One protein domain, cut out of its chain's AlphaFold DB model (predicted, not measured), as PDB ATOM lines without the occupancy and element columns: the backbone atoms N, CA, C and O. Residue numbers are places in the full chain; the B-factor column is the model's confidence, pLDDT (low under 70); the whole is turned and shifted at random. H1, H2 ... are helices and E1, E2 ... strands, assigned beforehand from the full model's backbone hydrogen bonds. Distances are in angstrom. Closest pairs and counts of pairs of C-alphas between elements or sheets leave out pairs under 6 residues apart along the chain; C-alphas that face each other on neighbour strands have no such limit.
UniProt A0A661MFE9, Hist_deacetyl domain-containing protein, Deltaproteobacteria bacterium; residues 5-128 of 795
ATOM      1  N   GLU A   5      44.513  46.849 -27.855       91.50
ATOM      2  CA  GLU A   5      45.375  47.620 -26.944       91.50
ATOM      3  C   GLU A   5      45.249  47.204 -25.471       91.50
ATOM      4  O   GLU A   5      46.242  47.213 -24.749       91.50
ATOM      5  N   HIS A   6      44.049  46.844 -25.000       94.31
ATOM      6  CA  HIS A   6      43.862  46.368 -23.626       94.31
ATOM      7  C   HIS A   6      44.527  45.002 -23.424       94.31
ATOM      8  O   HIS A   6      45.137  44.779 -22.383       94.31
ATOM      9  N   ILE A   7      44.442  44.122 -24.430       93.69
ATOM     10  CA  ILE A   7      45.105  42.810 -24.430       93.69
ATOM     11  C   ILE A   7      46.623  42.994 -24.432       93.69
ATOM     12  O   ILE A   7      47.302  42.419 -23.591       93.69
ATOM     13  N   LYS A   8      47.150  43.860 -25.308       94.00
ATOM     14  CA  LYS A   8      48.584  44.169 -25.356       94.00
ATOM     15  C   LYS A   8      49.096  44.702 -24.016       94.00
ATOM     16  O   LYS A   8      50.047  44.156 -23.477       94.00
ATOM     17  N   LYS A   9      48.404  45.680 -23.417       94.50
ATOM     18  CA  LYS A   9      48.758  46.203 -22.085       94.50
ATOM     19  C   LYS A   9      48.751  45.120 -21.002       94.50
ATOM     20  O   LYS A   9      49.595  45.158 -20.113       94.50
ATOM     21  N   ALA A  10      47.812  44.174 -21.062       93.38
ATOM     22  CA  ALA A  10      47.772  43.045 -20.134       93.38
ATOM     23  C   ALA A  10      48.975  42.108 -20.329       93.38
ATOM     24  O   ALA A  10      49.602  41.713 -19.349       93.38
ATOM     25  N   ILE A  11      49.346  41.805 -21.577       94.81
ATOM     26  CA  ILE A  11      50.533  40.998 -21.897       94.81
ATOM     27  C   ILE A  11      51.811  41.698 -21.431       94.81
ATOM     28  O   ILE A  11      52.635  41.063 -20.781       94.81
ATOM     29  N   ASP A  12      51.952  43.001 -21.677       92.88
ATOM     30  CA  ASP A  12      53.107  43.785 -21.223       92.88
ATOM     31  C   ASP A  12      53.220  43.767 -19.684       92.88
ATOM     32  O   ASP A  12      54.309  43.614 -19.123       92.88
ATOM     33  N   ALA A  13      52.085  43.867 -18.981       89.88
ATOM     34  CA  ALA A  13      52.034  43.783 -17.523       89.88
ATOM     35  C   ALA A  13      52.414  42.389 -16.990       89.88
ATOM     36  O   ALA A  13      53.076  42.301 -15.950       89.88
ATOM     37  N   ILE A  14      52.031  41.318 -17.697       91.62
ATOM     38  CA  ILE A  14      52.460  39.942 -17.404       91.62
ATOM     39  C   ILE A  14      53.965  39.800 -17.659       91.62
ATOM     40  O   ILE A  14      54.679  39.346 -16.768       91.62
ATOM     41  N   ALA A  15      54.463  40.244 -18.818       91.50
ATOM     42  CA  ALA A  15      55.861  40.125 -19.238       91.50
ATOM     43  C   ALA A  15      56.839  40.800 -18.268       91.50
ATOM     44  O   ALA A  15      57.931  40.292 -18.023       91.50
ATOM     45  N   ALA A  16      56.428  41.914 -17.656       87.50
ATOM     46  CA  ALA A  16      57.212  42.602 -16.632       87.50
ATOM     47  C   ALA A  16      57.458  41.761 -15.358       87.50
ATOM     48  O   ALA A  16      58.272  42.151 -14.522       87.50
ATOM     49  N   ARG A  17      56.733  40.650 -15.171       85.50
ATOM     50  CA  ARG A  17      56.758  39.804 -13.964       85.50
ATOM     51  C   ARG A  17      57.129  38.358 -14.285       85.50
ATOM     52  O   ARG A  17      57.900  37.757 -13.549       85.50
ATOM     53  N   ASP A  18      56.595  37.838 -15.384       89.00
ATOM     54  CA  ASP A  18      56.885  36.527 -15.955       89.00
ATOM     55  C   ASP A  18      57.268  36.707 -17.438       89.00
ATOM     56  O   ASP A  18      56.400  36.689 -18.322       89.00
ATOM     57  N   PRO A  19      58.566  36.924 -17.726       91.00
ATOM     58  CA  PRO A  19      59.036  37.151 -19.088       91.00
ATOM     59  C   PRO A  19      58.739  35.987 -20.042       91.00
ATOM     60  O   PRO A  19      58.500  36.218 -21.226       91.00
ATOM     61  N   ALA A  20      58.722  34.744 -19.546       89.75
ATOM     62  CA  ALA A  20      58.499  33.557 -20.368       89.75
ATOM     63  C   ALA A  20      57.033  33.447 -20.819       89.75
ATOM     64  O   ALA A  20      56.757  33.238 -22.010       89.75
ATOM     65  N   ALA A  21      56.092  33.651 -19.891       90.94
ATOM     66  CA  ALA A  21      54.671  33.715 -20.219       90.94
ATOM     67  C   ALA A  21      54.366  34.924 -21.115       90.94
ATOM     68  O   ALA A  21      53.672  34.789 -22.122       90.94
ATOM     69  N   GLY A  22      54.939  36.091 -20.798       92.19
ATOM     70  CA  GLY A  22      54.774  37.318 -21.578       92.19
ATOM     71  C   GLY A  22      55.241  37.186 -23.028       92.19
ATOM     72  O   GLY A  22      54.496  37.540 -23.941       92.19
ATOM     73  N   TYR A  23      56.430  36.615 -23.253       93.44
ATOM     74  CA  TYR A  23      56.950  36.344 -24.598       93.44
ATOM     75  C   TYR A  23      56.010  35.425 -25.391       93.44
ATOM     76  O   TYR A  23      55.619  35.748 -26.513       93.44
ATOM     77  N   SER A  24      55.580  34.322 -24.773       93.31
ATOM     78  CA  SER A  24      54.682  33.350 -25.406       93.31
ATOM     79  C   SER A  24      53.330  33.969 -25.783       93.31
ATOM     80  O   SER A  24      52.821  33.756 -26.882       93.31
ATOM     81  N   LEU A  25      52.741  34.762 -24.882       94.88
ATOM     82  CA  LEU A  25      51.472  35.450 -25.116       94.88
ATOM     83  C   LEU A  25      51.593  36.535 -26.195       94.88
ATOM     84  O   LEU A  25      50.681  36.675 -27.008       94.88
ATOM     85  N   SER A  26      52.709  37.273 -26.231       94.19
ATOM     86  CA  SER A  26      52.983  38.259 -27.285       94.19
ATOM     87  C   SER A  26      53.049  37.588 -28.654       94.19
ATOM     88  O   SER A  26      52.375  38.033 -29.577       94.19
ATOM     89  N   GLN A  27      53.768  36.467 -28.765       94.06
ATOM     90  CA  GLN A  27      53.835  35.696 -30.005       94.06
ATOM     91  C   GLN A  27      52.440  35.219 -30.444       94.06
ATOM     92  O   GLN A  27      52.068  35.368 -31.604       94.06
ATOM     93  N   MET A  28      51.618  34.722 -29.513       94.62
ATOM     94  CA  MET A  28      50.240  34.319 -29.817       94.62
ATOM     95  C   MET A  28      49.344  35.487 -30.261       94.62
ATOM     96  O   MET A  28      48.436  35.279 -31.068       94.62
ATOM     97  N   LEU A  29      49.563  36.700 -29.743       93.12
ATOM     98  CA  LEU A  29      48.864  37.909 -30.190       93.12
ATOM     99  C   LEU A  29      49.294  38.310 -31.610       93.12
ATOM    100  O   LEU A  29      48.442  38.693 -32.415       93.12
ATOM    101  N   ASP A  30      50.583  38.208 -31.930       91.75
ATOM    102  CA  ASP A  30      51.125  38.533 -33.256       91.75
ATOM    103  C   ASP A  30      50.687  37.509 -34.319       91.75
ATOM    104  O   ASP A  30      50.311  37.888 -35.427       91.75
ATOM    105  N   GLU A  31      50.610  36.226 -33.954       92.00
ATOM    106  CA  GLU A  31      50.084  35.131 -34.789       92.00
ATOM    107  C   GLU A  31      48.549  35.165 -34.964       92.00
ATOM    108  O   GLU A  31      47.986  34.318 -35.657       92.00
ATOM    109  N   GLY A  32      47.837  36.092 -34.307       88.50
ATOM    110  CA  GLY A  32      46.370  36.182 -34.353       88.50
ATOM    111  C   GLY A  32      45.641  35.069 -33.590       88.50
ATOM    112  O   GLY A  32      44.426  34.915 -33.707       88.50
ATOM    113  N   ARG A  33      46.358  34.288 -32.773       90.81
ATOM    114  CA  ARG A  33      45.762  33.273 -31.889       90.81
ATOM    115  C   ARG A  33      45.064  33.905 -30.688       90.81
ATOM    116  O   ARG A  33      44.175  33.274 -30.124       90.81
ATOM    117  N   ILE A  34      45.451  35.115 -30.293       94.00
ATOM    118  CA  ILE A  34      44.720  35.953 -29.337       94.00
ATOM    119  C   ILE A  34      44.206  37.174 -30.097       94.00
ATOM    120  O   ILE A  34      45.001  37.876 -30.714       94.00
ATOM    121  N   ASP A  35      42.902  37.447 -30.059       90.94
ATOM    122  CA  ASP A  35      42.335  38.604 -30.770       90.94
ATOM    123  C   ASP A  35      41.016  39.096 -30.151       90.94
ATOM    124  O   ASP A  35      40.593  38.624 -29.098       90.94
ATOM    125  N   VAL A  36      40.356  40.071 -30.773       88.12
ATOM    126  CA  VAL A  36      39.006  40.528 -30.406       88.12
ATOM    127  C   VAL A  36      37.935  39.912 -31.326       88.12
ATOM    128  O   VAL A  36      38.202  39.726 -32.511       88.12
ATOM    129  N   PRO A  37      36.713  39.615 -30.832       83.50
ATOM    130  CA  PRO A  37      35.656  39.024 -31.656       83.50
ATOM    131  C   PRO A  37      35.217  39.952 -32.799       83.50
ATOM    132  O   PRO A  37      35.203  41.181 -32.652       83.50
ATOM    133  N   SER A  38      34.807  39.363 -33.926       74.38
ATOM    134  CA  SER A  38      34.269  40.095 -35.078       74.38
ATOM    135  C   SER A  38      32.944  40.802 -34.721       74.38
ATOM    136  O   SER A  38      32.250  40.440 -33.769       74.38
ATOM    137  N   ARG A  39      32.543  41.848 -35.466       62.59
ATOM    138  CA  ARG A  39      31.283  42.577 -35.182       62.59
ATOM    139  C   ARG A  39      30.014  41.721 -35.359       62.59
ATOM    140  O   ARG A  39      28.980  42.145 -34.845       62.59
ATOM    141  N   GLN A  40      30.080  40.591 -36.069       53.84
ATOM    142  CA  GLN A  40      28.930  39.738 -36.398       53.84
ATOM    143  C   GLN A  40      28.726  38.575 -35.408       53.84
ATOM    144  O   GLN A  40      27.582  38.200 -35.177       53.84
ATOM    145  N   ASP A  41      29.772  38.104 -34.720       50.97
ATOM    146  CA  ASP A  41      29.713  36.977 -33.761       50.97
ATOM    147  C   ASP A  41      29.335  37.401 -32.327       50.97
ATOM    148  O   ASP A  41      29.749  36.807 -31.333       50.97
ATOM    149  N   ARG A  42      28.582  38.496 -32.184       56.69
ATOM    150  CA  ARG A  42      28.317  39.113 -30.880       56.69
ATOM    151  C   ARG A  42      27.258  38.338 -30.100       56.69
ATOM    152  O   ARG A  42      26.068  38.479 -30.372       56.69
ATOM    153  N   SER A  43      27.670  37.630 -29.051       50.00
ATOM    154  CA  SER A  43      26.733  37.177 -28.024       50.00
ATOM    155  C   SER A  43      26.241  38.380 -27.195       50.00
ATOM    156  O   SER A  43      27.008  39.168 -26.640       50.00
ATOM    157  N   SER A  44      24.926  38.583 -27.149       47.72
ATOM    158  CA  SER A  44      24.245  39.697 -26.473       47.72
ATOM    159  C   SER A  44      24.051  39.459 -24.964       47.72
ATOM    160  O   SER A  44      22.999  39.769 -24.405       47.72
ATOM    161  N   ALA A  45      25.051  38.911 -24.265       52.69
ATOM    162  CA  ALA A  45      24.942  38.613 -22.836       52.69
ATOM    163  C   ALA A  45      25.298  39.842 -21.969       52.69
ATOM    164  O   ALA A  45      26.447  40.271 -21.901       52.69
ATOM    165  N   GLY A  46      24.300  40.411 -21.280       62.22
ATOM    166  CA  GLY A  46      24.329  41.748 -20.657       62.22
ATOM    167  C   GLY A  46      25.435  42.075 -19.632       62.22
ATOM    168  O   GLY A  46      25.648  43.262 -19.367       62.22
ATOM    169  N   ASN A  47      26.181  41.082 -19.117       69.25
ATOM    170  CA  ASN A  47      27.142  41.252 -18.008       69.25
ATOM    171  C   ASN A  47      28.611  40.911 -18.337       69.25
ATOM    172  O   ASN A  47      29.482  41.123 -17.491       69.25
ATOM    173  N   TYR A  48      28.922  40.436 -19.547       76.12
ATOM    174  CA  TYR A  48      30.279  40.011 -19.910       76.12
ATOM    175  C   TYR A  48      30.791  40.738 -21.159       76.12
ATOM    176  O   TYR A  48      30.043  41.077 -22.072       76.12
ATOM    177  N   LEU A  49      32.089  41.024 -21.164       85.56
ATOM    178  CA  LEU A  49      32.876  41.345 -22.352       85.56
ATOM    179  C   LEU A  49      33.656  40.089 -22.754       85.56
ATOM    180  O   LEU A  49      33.749  39.162 -21.960       85.56
ATOM    181  N   SER A  50      34.250  40.050 -23.940       87.81
ATOM    182  CA  SER A  50      35.041  38.891 -24.354       87.81
ATOM    183  C   SER A  50      36.228  39.255 -25.239       87.81
ATOM    184  O   SER A  50      36.285  40.339 -25.833       87.81
ATOM    185  N   PHE A  51      37.197  38.343 -25.286       91.56
ATOM    186  CA  PHE A  51      38.282  38.297 -26.264       91.56
ATOM    187  C   PHE A  51      38.489  36.847 -26.721       91.56
ATOM    188  O   PHE A  51      37.982  35.923 -26.092       91.56
ATOM    189  N   LEU A  52      39.199  36.635 -27.822       90.94
ATOM    190  CA  LEU A  52      39.504  35.313 -28.356       90.94
ATOM    191  C   LEU A  52      40.851  34.821 -27.826       90.94
ATOM    192  O   LEU A  52      41.834  35.558 -27.869       90.94
ATOM    193  N   PHE A  53      40.911  33.566 -27.385       92.88
ATOM    194  CA  PHE A  53      42.151  32.863 -27.056       92.88
ATOM    195  C   PHE A  53      42.164  31.495 -27.737       92.88
ATOM    196  O   PHE A  53      41.311  30.648 -27.478       92.88
ATOM    197  N   ALA A  54      43.131  31.277 -28.627       89.62
ATOM    198  CA  ALA A  54      43.237  30.100 -29.486       89.62
ATOM    199  C   ALA A  54      41.901  29.738 -30.175       89.62
ATOM    200  O   ALA A  54      41.503  28.573 -30.205       89.62
ATOM    201  N   GLY A  55      41.189  30.753 -30.680       82.88
ATOM    202  CA  GLY A  55      39.895  30.601 -31.357       82.88
ATOM    203  C   GLY A  55      38.680  30.404 -30.439       82.88
ATOM    204  O   GLY A  55      37.573  30.253 -30.944       82.88
ATOM    205  N   ARG A  56      38.847  30.412 -29.109       88.00
ATOM    206  CA  ARG A  56      37.742  30.323 -28.137       88.00
ATOM    207  C   ARG A  56      37.390  31.692 -27.583       88.00
ATOM    208  O   ARG A  56      38.287  32.463 -27.254       88.00
ATOM    209  N   GLU A  57      36.102  31.969 -27.424       87.38
ATOM    210  CA  GLU A  57      35.634  33.184 -26.761       87.38
ATOM    211  C   GLU A  57      35.817  33.067 -25.241       87.38
ATOM    212  O   GLU A  57      35.279  32.167 -24.597       87.38
ATOM    213  N   ILE A  58      36.606  33.975 -24.674       87.88
ATOM    214  CA  ILE A  58      36.910  34.036 -23.249       87.88
ATOM    215  C   ILE A  58      36.103  35.171 -22.621       87.88
ATOM    216  O   ILE A  58      36.349  36.339 -22.948       87.88
ATOM    217  N   PRO A  59      35.153  34.868 -21.721       85.44
ATOM    218  CA  PRO A  59      34.361  35.888 -21.058       85.44
ATOM    219  C   PRO A  59      35.183  36.613 -19.986       85.44
ATOM    220  O   PRO A  59      35.940  36.019 -19.222       85.44
ATOM    221  N   VAL A  60      34.970  37.917 -19.891       84.00
ATOM    222  CA  VAL A  60      35.551  38.834 -18.915       84.00
ATOM    223  C   VAL A  60      34.407  39.594 -18.260       84.00
ATOM    224  O   VAL A  60      33.603  40.231 -18.941       84.00
ATOM    225  N   ASN A  61      34.314  39.536 -16.932       78.38
ATOM    226  CA  ASN A  61      33.238  40.207 -16.212       78.38
ATOM    227  C   ASN A  61      33.307  41.729 -16.443       78.38
ATOM    228  O   ASN A  61      34.332  42.372 -16.195       78.38
ATOM    229  N   LYS A  62      32.202  42.306 -16.925       81.88
ATOM    230  CA  LYS A  62      32.114  43.723 -17.290       81.88
ATOM    231  C   LYS A  62      32.325  44.640 -16.081       81.88
ATOM    232  O   LYS A  62      33.014  45.645 -16.214       81.88
ATOM    233  N   PHE A  63      31.767  44.292 -14.920       77.50
ATOM    234  CA  PHE A  63      31.898  45.071 -13.685       77.50
ATOM    235  C   PHE A  63      33.351  45.112 -13.204       77.50
ATOM    236  O   PHE A  63      33.893  46.190 -12.960       77.50
ATOM    237  N   VAL A  64      34.015  43.952 -13.158       77.19
ATOM    238  CA  VAL A  64      35.421  43.871 -12.735       77.19
ATOM    239  C   VAL A  64      36.323  44.627 -13.712       77.19
ATOM    240  O   VAL A  64      37.192  45.377 -13.284       77.19
ATOM    241  N   PHE A  65      36.083  44.513 -15.023       83.38
ATOM    242  CA  PHE A  65      36.850  45.254 -16.031       83.38
ATOM    243  C   PHE A  65      36.726  46.776 -15.864       83.38
ATOM    244  O   PHE A  65      37.711  47.496 -16.012       83.38
ATOM    245  N   PHE A  66      35.536  47.286 -15.535       82.69
ATOM    246  CA  PHE A  66      35.360  48.724 -15.318       82.69
ATOM    247  C   PHE A  66      36.019  49.234 -14.033       82.69
ATOM    248  O   PHE A  66      36.501  50.365 -14.032       82.69
ATOM    249  N   ASN A  67      36.078  48.420 -12.977       77.31
ATOM    250  CA  ASN A  67      36.662  48.829 -11.697       77.31
ATOM    251  C   ASN A  67      38.183  48.618 -11.616       77.31
ATOM    252  O   ASN A  67      38.880  49.433 -11.022       77.31
ATOM    253  N   GLU A  68      38.701  47.544 -12.212       79.31
ATOM    254  CA  GLU A  68      40.108  47.117 -12.090       79.31
ATOM    255  C   GLU A  68      40.897  47.276 -13.408       79.31
ATOM    256  O   GLU A  68      42.088  46.958 -13.485       79.31
ATOM    257  N   GLY A  69      40.257  47.756 -14.476       86.94
ATOM    258  CA  GLY A  69      40.888  47.961 -15.777       86.94
ATOM    259  C   GLY A  69      41.290  46.646 -16.450       86.94
ATOM    260  O   GLY A  69      40.458  45.779 -16.700       86.94
ATOM    261  N   ILE A  70      42.574  46.497 -16.788       89.75
ATOM    262  CA  ILE A  70      43.091  45.347 -17.555       89.75
ATOM    263  C   ILE A  70      43.309  44.076 -16.717       89.75
ATOM    264  O   ILE A  70      43.535  43.015 -17.294       89.75
ATOM    265  N   ALA A  71      43.211  44.144 -15.385       86.81
ATOM    266  CA  ALA A  71      43.497  43.012 -14.498       86.81
ATOM    267  C   ALA A  71      42.697  41.728 -14.818       86.81
ATOM    268  O   ALA A  71      43.289  40.650 -14.823       86.81
ATOM    269  N   PRO A  72      41.394  41.791 -15.155       87.31
ATOM    270  CA  PRO A  72      40.638  40.595 -15.534       87.31
ATOM    271  C   PRO A  72      41.118  39.966 -16.846       87.31
ATOM    272  O   PRO A  72      40.979  38.761 -17.035       87.31
ATOM    273  N   ILE A  73      41.696  40.769 -17.748       91.06
ATOM    274  CA  ILE A  73      42.312  40.279 -18.985       91.06
ATOM    275  C   ILE A  73      43.641  39.593 -18.654       91.06
ATOM    276  O   ILE A  73      43.873  38.497 -19.153       91.06
ATOM    277  N   GLU A  74      44.471  40.182 -17.780       91.38
ATOM    278  CA  GLU A  74      45.704  39.539 -17.283       91.38
ATOM    279  C   GLU A  74      45.392  38.144 -16.718       91.38
ATOM    280  O   GLU A  74      45.973  37.147 -17.142       91.38
ATOM    281  N   GLN A  75      44.412  38.058 -15.815       90.44
ATOM    282  CA  GLN A  75      44.010  36.802 -15.178       90.44
ATOM    283  C   GLN A  75      43.496  35.783 -16.197       90.44
ATOM    284  O   GLN A  75      43.940  34.637 -16.198       90.44
ATOM    285  N   ALA A  76      42.604  36.196 -17.101       90.19
ATOM    286  CA  ALA A  76      42.064  35.314 -18.129       90.19
ATOM    287  C   ALA A  76      43.154  34.775 -19.074       90.19
ATOM    288  O   ALA A  76      43.134  33.592 -19.415       90.19
ATOM    289  N   LEU A  77      44.122  35.610 -19.468       93.69
ATOM    290  CA  LEU A  77      45.271  35.188 -20.272       93.69
ATOM    291  C   LEU A  77      46.129  34.162 -19.529       93.69
ATOM    292  O   LEU A  77      46.467  33.129 -20.103       93.69
ATOM    293  N   MET A  78      46.428  34.407 -18.251       94.31
ATOM    294  CA  MET A  78      47.243  33.506 -17.434       94.31
ATOM    295  C   MET A  78      46.576  32.148 -17.209       94.31
ATOM    296  O   MET A  78      47.254  31.127 -17.298       94.31
ATOM    297  N   VAL A  79      45.254  32.114 -16.996       92.94
ATOM    298  CA  VAL A  79      44.510  30.847 -16.888       92.94
ATOM    299  C   VAL A  79      44.637  30.043 -18.178       92.94
ATOM    300  O   VAL A  79      45.047  28.885 -18.147       92.94
ATOM    301  N   ASN A  80      44.342  30.660 -19.323       93.12
ATOM    302  CA  ASN A  80      44.372  29.967 -20.610       93.12
ATOM    303  C   ASN A  80      45.794  29.559 -21.038       93.12
ATOM    304  O   ASN A  80      45.973  28.508 -21.657       93.12
ATOM    305  N   TYR A  81      46.811  30.353 -20.693       93.94
ATOM    306  CA  TYR A  81      48.211  29.983 -20.885       93.94
ATOM    307  C   TYR A  81      48.592  28.769 -20.028       93.94
ATOM    308  O   TYR A  81      49.145  27.806 -20.555       93.94
ATOM    309  N   GLY A  82      48.224  28.753 -18.743       93.12
ATOM    310  CA  GLY A  82      48.448  27.598 -17.870       93.12
ATOM    311  C   GLY A  82      47.736  26.331 -18.365       93.12
ATOM    312  O   GLY A  82      48.343  25.260 -18.407       93.12
ATOM    313  N   GLU A  83      46.492  26.448 -18.848       93.31
ATOM    314  CA  GLU A  83      45.772  25.334 -19.483       93.31
ATOM    315  C   GLU A  83      46.508  24.803 -20.729       93.31
ATOM    316  O   GLU A  83      46.551  23.593 -20.960       93.31
ATOM    317  N   LEU A  84      47.087  25.690 -21.550       91.88
ATOM    318  CA  LEU A  84      47.881  25.319 -22.726       91.88
ATOM    319  C   LEU A  84      49.147  24.549 -22.318       91.88
ATOM    320  O   LEU A  84      49.433  23.496 -22.888       91.88
ATOM    321  N   VAL A  85      49.872  25.049 -21.313       91.69
ATOM    322  CA  VAL A  85      51.078  24.402 -20.776       91.69
ATOM    323  C   VAL A  85      50.739  23.012 -20.234       91.69
ATOM    324  O   VAL A  85      51.408  22.037 -20.581       91.69
ATOM    325  N   ARG A  86      49.655  22.879 -19.455       92.38
ATOM    326  CA  ARG A  86      49.231  21.584 -18.908       92.38
ATOM    327  C   ARG A  86      48.812  20.595 -19.997       92.38
ATOM    328  O   ARG A  86      49.203  19.431 -19.931       92.38
ATOM    329  N   LYS A  87      48.089  21.044 -21.032       89.81
ATOM    330  CA  LYS A  87      47.744  20.210 -22.203       89.81
ATOM    331  C   LYS A  87      48.986  19.637 -22.879       89.81
ATOM    332  O   LYS A  87      48.998  18.458 -23.222       89.81
ATOM    333  N   GLU A  88      50.031  20.444 -23.048       88.12
ATOM    334  CA  GLU A  88      51.278  19.991 -23.668       88.12
ATOM    335  C   GLU A  88      52.023  18.971 -22.791       88.12
ATOM    336  O   GLU A  88      52.541  17.982 -23.312       88.12
ATOM    337  N   VAL A  89      52.016  19.149 -21.464       88.81
ATOM    338  CA  VAL A  89      52.573  18.168 -20.512       88.81
ATOM    339  C   VAL A  89      51.845  16.826 -20.615       88.81
ATOM    340  O   VAL A  89      52.493  15.794 -20.780       88.81
ATOM    341  N   LEU A  90      50.510  16.831 -20.584       87.19
ATOM    342  CA  LEU A  90      49.704  15.610 -20.690       87.19
ATOM    343  C   LEU A  90      49.896  14.909 -22.042       87.19
ATOM    344  O   LEU A  90      50.039  13.685 -22.090       87.19
ATOM    345  N   ARG A  91      49.985  15.683 -23.135       85.12
ATOM    346  CA  ARG A  91      50.263  15.168 -24.484       85.12
ATOM    347  C   ARG A  91      51.621  14.468 -24.559       85.12
ATOM    348  O   ARG A  91      51.722  13.402 -25.162       85.12
ATOM    349  N   ARG A  92      52.658  15.044 -23.941       86.12
ATOM    350  CA  ARG A  92      54.008  14.453 -23.885       86.12
ATOM    351  C   ARG A  92      54.070  13.217 -22.990       86.12
ATOM    352  O   ARG A  92      54.767  12.267 -23.334       86.12
ATOM    353  N   ALA A  93      53.333  13.216 -21.881       82.62
ATOM    354  CA  ALA A  93      53.312  12.121 -20.915       82.62
ATOM    355  C   ALA A  93      52.514  10.884 -21.376       82.62
ATOM    356  O   ALA A  93      52.606   9.846 -20.728       82.62
ATOM    357  N   LYS A  94      51.738  10.972 -22.475       77.75
ATOM    358  CA  LYS A  94      50.837   9.905 -22.968       77.75
ATOM    359  C   LYS A  94      49.917   9.330 -21.872       77.75
ATOM    360  O   LYS A  94      49.668   8.129 -21.839       77.75
ATOM    361  N   MET A  95      49.437  10.173 -20.956       69.31
ATOM    362  CA  MET A  95      48.569   9.734 -19.859       69.31
ATOM    363  C   MET A  95      47.185   9.317 -20.374       69.31
ATOM    364  O   MET A  95      46.510  10.106 -21.036       69.31
ATOM    365  N   ASP A  96      46.755   8.102 -20.025       67.38
ATOM    366  CA  ASP A  96      45.410   7.594 -20.305       67.38
ATOM    367  C   ASP A  96      44.456   8.025 -19.178       67.38
ATOM    368  O   ASP A  96      44.400   7.421 -18.107       67.38
ATOM    369  N   MET A  97      43.776   9.156 -19.381       75.00
ATOM    370  CA  MET A  97      42.773   9.698 -18.460       75.00
ATOM    371  C   MET A  97      41.448   9.892 -19.191       75.00
ATOM    372  O   MET A  97      41.417  10.336 -20.340       75.00
ATOM    373  N   GLY A  98      40.333   9.648 -18.497       79.69
ATOM    374  CA  GLY A  98      39.006   9.968 -19.015       79.69
ATOM    375  C   GLY A  98      38.878  11.458 -19.362       79.69
ATOM    376  O   GLY A  98      39.354  12.322 -18.626       79.69
ATOM    377  N   TYR A  99      38.195  11.777 -20.468       80.25
ATOM    378  CA  TYR A  99      38.089  13.146 -21.004       80.25
ATOM    379  C   TYR A  99      37.643  14.192 -19.962       80.25
ATOM    380  O   TYR A  99      38.162  15.307 -19.928       80.25
ATOM    381  N   ARG A 100      36.696  13.833 -19.084       78.94
ATOM    382  CA  ARG A 100      36.193  14.733 -18.032       78.94
ATOM    383  C   ARG A 100      37.248  15.045 -16.974       78.94
ATOM    384  O   ARG A 100      37.388  16.206 -16.601       78.94
ATOM    385  N   ASP A 101      37.986  14.041 -16.516       80.31
ATOM    386  CA  ASP A 101      39.015  14.219 -15.489       80.31
ATOM    387  C   ASP A 101      40.216  14.973 -16.056       80.31
ATOM    388  O   ASP A 101      40.713  15.904 -15.424       80.31
ATOM    389  N   MET A 102      40.580  14.686 -17.309       84.88
ATOM    390  CA  MET A 102      41.584  15.447 -18.049       84.88
ATOM    391  C   MET A 102      41.200  16.927 -18.178       84.88
ATOM    392  O   MET A 102      42.018  17.806 -17.920       84.88
ATOM    393  N   SER A 103      39.947  17.228 -18.537       83.88
ATOM    394  CA  SER A 103      39.477  18.613 -18.647       83.88
ATOM    395  C   SER A 103      39.487  19.348 -17.302       83.88
ATOM    396  O   SER A 103      39.817  20.534 -17.271       83.88
ATOM    397  N   ARG A 104      39.138  18.672 -16.197       84.50
ATOM    398  CA  ARG A 104      39.188  19.252 -14.844       84.50
ATOM    399  C   ARG A 104      40.618  19.511 -14.385       84.50
ATOM    400  O   ARG A 104      40.878  20.582 -13.849       84.50
ATOM    401  N   ASP A 105      41.530  18.569 -14.619       87.56
ATOM    402  CA  ASP A 105      42.955  18.706 -14.289       87.56
ATOM    403  C   ASP A 105      43.584  19.889 -15.036       87.56
ATOM    404  O   ASP A 105      44.154  20.785 -14.418       87.56
ATOM    405  N   ILE A 106      43.370  19.968 -16.353       90.06
ATOM    406  CA  ILE A 106      43.815  21.094 -17.186       90.06
ATOM    407  C   ILE A 106      43.298  22.424 -16.636       90.06
ATOM    408  O   ILE A 106      44.074  23.368 -16.481       90.06
ATOM    409  N   ARG A 107      41.992  22.502 -16.348       90.38
ATOM    410  CA  ARG A 107      41.357  23.719 -15.839       90.38
ATOM    411  C   ARG A 107      41.931  24.126 -14.482       90.38
ATOM    412  O   ARG A 107      42.271  25.292 -14.289       90.38
ATOM    413  N   ARG A 108      42.063  23.168 -13.560       89.81
ATOM    414  CA  ARG A 108      42.611  23.387 -12.216       89.81
ATOM    415  C   ARG A 108      44.043  23.905 -12.277       89.81
ATOM    416  O   ARG A 108      44.354  24.873 -11.592       89.81
ATOM    417  N   GLU A 109      44.882  23.329 -13.133       91.31
ATOM    418  CA  GLU A 109      46.266  23.780 -13.315       91.31
ATOM    419  C   GLU A 109      46.358  25.161 -13.974       91.31
ATOM    420  O   GLU A 109      47.173  25.985 -13.562       91.31
ATOM    421  N   GLY A 110      45.478  25.476 -14.930       92.88
ATOM    422  CA  GLY A 110      45.368  26.832 -15.475       92.88
ATOM    423  C   GLY A 110      45.041  27.873 -14.401       92.88
ATOM    424  O   GLY A 110      45.704  28.905 -14.287       92.88
ATOM    425  N   LEU A 111      44.047  27.584 -13.560       93.00
ATOM    426  CA  LEU A 111      43.670  28.442 -12.434       93.00
ATOM    427  C   LEU A 111      44.796  28.564 -11.405       93.00
ATOM    428  O   LEU A 111      45.095  29.675 -10.969       93.00
ATOM    429  N   ARG A 112      45.452  27.449 -11.059       93.00
ATOM    430  CA  ARG A 112      46.616  27.421 -10.166       93.00
ATOM    431  C   ARG A 112      47.718  28.336 -10.680       93.00
ATOM    432  O   ARG A 112      48.234  29.139  -9.910       93.00
ATOM    433  N   PHE A 113      48.034  28.263 -11.973       91.88
ATOM    434  CA  PHE A 113      49.055  29.096 -12.605       91.88
ATOM    435  C   PHE A 113      48.746  30.594 -12.451       91.88
ATOM    436  O   PHE A 113      49.607  31.376 -12.046       91.88
ATOM    437  N   MET A 114      47.493  30.992 -12.692       92.94
ATOM    438  CA  MET A 114      47.052  32.375 -12.492       92.94
ATOM    439  C   MET A 114      47.110  32.807 -11.020       92.94
ATOM    440  O   MET A 114      47.612  33.892 -10.726       92.94
ATOM    441  N   VAL A 115      46.651  31.969 -10.084       93.81
ATOM    442  CA  VAL A 115      46.709  32.269  -8.640       93.81
ATOM    443  C   VAL A 115      48.156  32.456  -8.184       93.81
ATOM    444  O   VAL A 115      48.451  33.399  -7.452       93.81
ATOM    445  N   PHE A 116      49.068  31.607  -8.657       91.44
ATOM    446  CA  PHE A 116      50.497  31.704  -8.370       91.44
ATOM    447  C   PHE A 116      51.069  33.054  -8.821       91.44
ATOM    448  O   PHE A 116      51.746  33.735  -8.048       91.44
ATOM    449  N   HIS A 117      50.720  33.480 -10.038       89.69
ATOM    450  CA  HIS A 117      51.107  34.783 -10.577       89.69
ATOM    451  C   HIS A 117      50.550  35.953  -9.750       89.69
ATOM    452  O   HIS A 117      51.260  36.923  -9.479       89.69
ATOM    453  N   GLU A 118      49.292  35.874  -9.309       91.44
ATOM    454  CA  GLU A 118      48.681  36.904  -8.458       91.44
ATOM    455  C   GLU A 118      49.315  36.963  -7.059       91.44
ATOM    456  O   GLU A 118      49.472  38.056  -6.513       91.44
ATOM    457  N   ILE A 119      49.737  35.828  -6.488       91.69
ATOM    458  CA  ILE A 119      50.491  35.794  -5.222       91.69
ATOM    459  C   ILE A 119      51.843  36.493  -5.388       91.69
ATOM    460  O   ILE A 119      52.195  37.341  -4.565       91.69
ATOM    461  N   ASP A 120      52.576  36.212  -6.468       88.69
ATOM    462  CA  ASP A 120      53.851  36.882  -6.749       88.69
ATOM    463  C   ASP A 120      53.669  38.394  -6.931       88.69
ATOM    464  O   ASP A 120      54.432  39.202  -6.386       88.69
ATOM    465  N   TYR A 121      52.601  38.794  -7.624       86.94
ATOM    466  CA  TYR A 121      52.227  40.196  -7.765       86.94
ATOM    467  C   TYR A 121      51.907  40.855  -6.413       86.94
ATOM    468  O   TYR A 121      52.400  41.949  -6.109       86.94
ATOM    469  N   ALA A 122      51.130  40.175  -5.569       88.50
ATOM    470  CA  ALA A 122      50.780  40.612  -4.224       88.50
ATOM    471  C   ALA A 122      52.033  40.792  -3.343       88.50
ATOM    472  O   ALA A 122      52.202  41.840  -2.710       88.50
ATOM    473  N   MET A 123      52.967  39.836  -3.374       87.06
ATOM    474  CA  MET A 123      54.245  39.908  -2.656       87.06
ATOM    475  C   MET A 123      55.121  41.072  -3.138       87.06
ATOM    476  O   MET A 123      55.666  41.820  -2.321       87.06
ATOM    477  N   ALA A 124      55.245  41.268  -4.454       84.06
ATOM    478  CA  ALA A 124      56.016  42.372  -5.025       84.06
ATOM    479  C   ALA A 124      55.443  43.740  -4.616       84.06
ATOM    480  O   ALA A 124      56.192  44.669  -4.294       84.06
ATOM    481  N   ARG A 125      54.112  43.865  -4.577       80.94
ATOM    482  CA  ARG A 125      53.423  45.080  -4.131       80.94
ATOM    483  C   ARG A 125      53.614  45.330  -2.636       80.94
ATOM    484  O   ARG A 125      53.932  46.458  -2.267       80.94
ATOM    485  N   ALA A 126      53.479  44.308  -1.791       80.12
ATOM    486  CA  ALA A 126      53.704  44.427  -0.350       80.12
ATOM    487  C   ALA A 126      55.133  44.916  -0.039       80.12
ATOM    488  O   ALA A 126      55.316  45.841   0.753       80.12
ATOM    489  N   LYS A 127      56.141  44.396  -0.758       78.81
ATOM    490  CA  LYS A 127      57.542  44.845  -0.644       78.81
ATOM    491  C   LYS A 127      57.731  46.322  -1.021       78.81
ATOM    492  O   LYS A 127      58.542  46.998  -0.391       78.81
ATOM    493  N   LYS A 128      56.990  46.838  -2.012       71.44
ATOM    494  CA  LYS A 128      57.024  48.263  -2.403       71.44
ATOM    495  C   LYS A 128      56.359  49.179  -1.370       71.44
ATOM    496  O   LYS A 128      56.871  50.267  -1.139       71.44
TER     497      LYS A 128
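Overview. This is residues 5 to 128 of the 795 residues of the protein "Hist_deacetyl domain-containing protein" of Deltaproteobacteria bacterium (UniProt A0A661MFE9). Two long helices, H4 and H5, cross as an X, and the helical hairpin H1 H2 packs on H4, which lies between it and H5. The small strand hairpin E1 E2 lies beside the first half of H4, short H3 is at that helix's first end, and residues 91 to 96 stick out free. The printed part has 124 residues with five named helices and two named strands, in the order H1 H2 E1 E2 H3 H4 H5; it is mostly helix, with one antiparallel sheet E1 - E2. It is compact, radius of gyration of the C-alphas 15.3 A, spanning 45 by 42 by 26 A.

Arrangement. Start at H1, residues 5 to 15, which touches H2, residues 19 to 30, in a hairpin at a shallow tilt of 25 degrees, opposite ways; their closest C-alphas, Ala 15 and Gly 22, are 3.8 A apart. Next find E1, residues 48 to 53, antiparallel to E2, residues 56 to 61, in a hairpin with N 49 and O 60 within hydrogen-bond range at 2.8 A. H3, residues 62 to 68, touches H4, residues 71 to 93, only at the corner, closest C-alphas Phe 65 and Pro 72, 6.0 A. H4 is the hub: with residues 71 to 74 alone it touches H1, closest C-alphas Ala 10 and Glu 74, 5.0 A, and with residues 77 to 81 alone H2, closest Ala 21 and Tyr 81, 7.5 A. H5, residues 99 to 128, touches H4 with residues 106 to 117 alone at a steep tilt of 48 degrees, closest C-alphas Gly 82 and Gly 110, 4.0 A. In H1, H2, H3, H4 and H5 every O i to N i+4 pair is within hydrogen-bond range.

Along the chain. Find C-alpha 5 at (45.375, 47.620, -26.944), where H1 begins. H4 runs 33.0 A from C-alpha 71 at (43.497, 43.012, -14.498), and H5 runs 44.0 A to C-alpha 128 at (57.024, 48.263, -2.403).

Size, cuts and confidence. The C-alphas of Gln 40 and Lys 127, 46.1 A, are the two farthest apart. The printed part has no cut; the link H2 to E1 is long, 17 residues. Confidence is under 70 at residues 39 to 47 and 95 to 96.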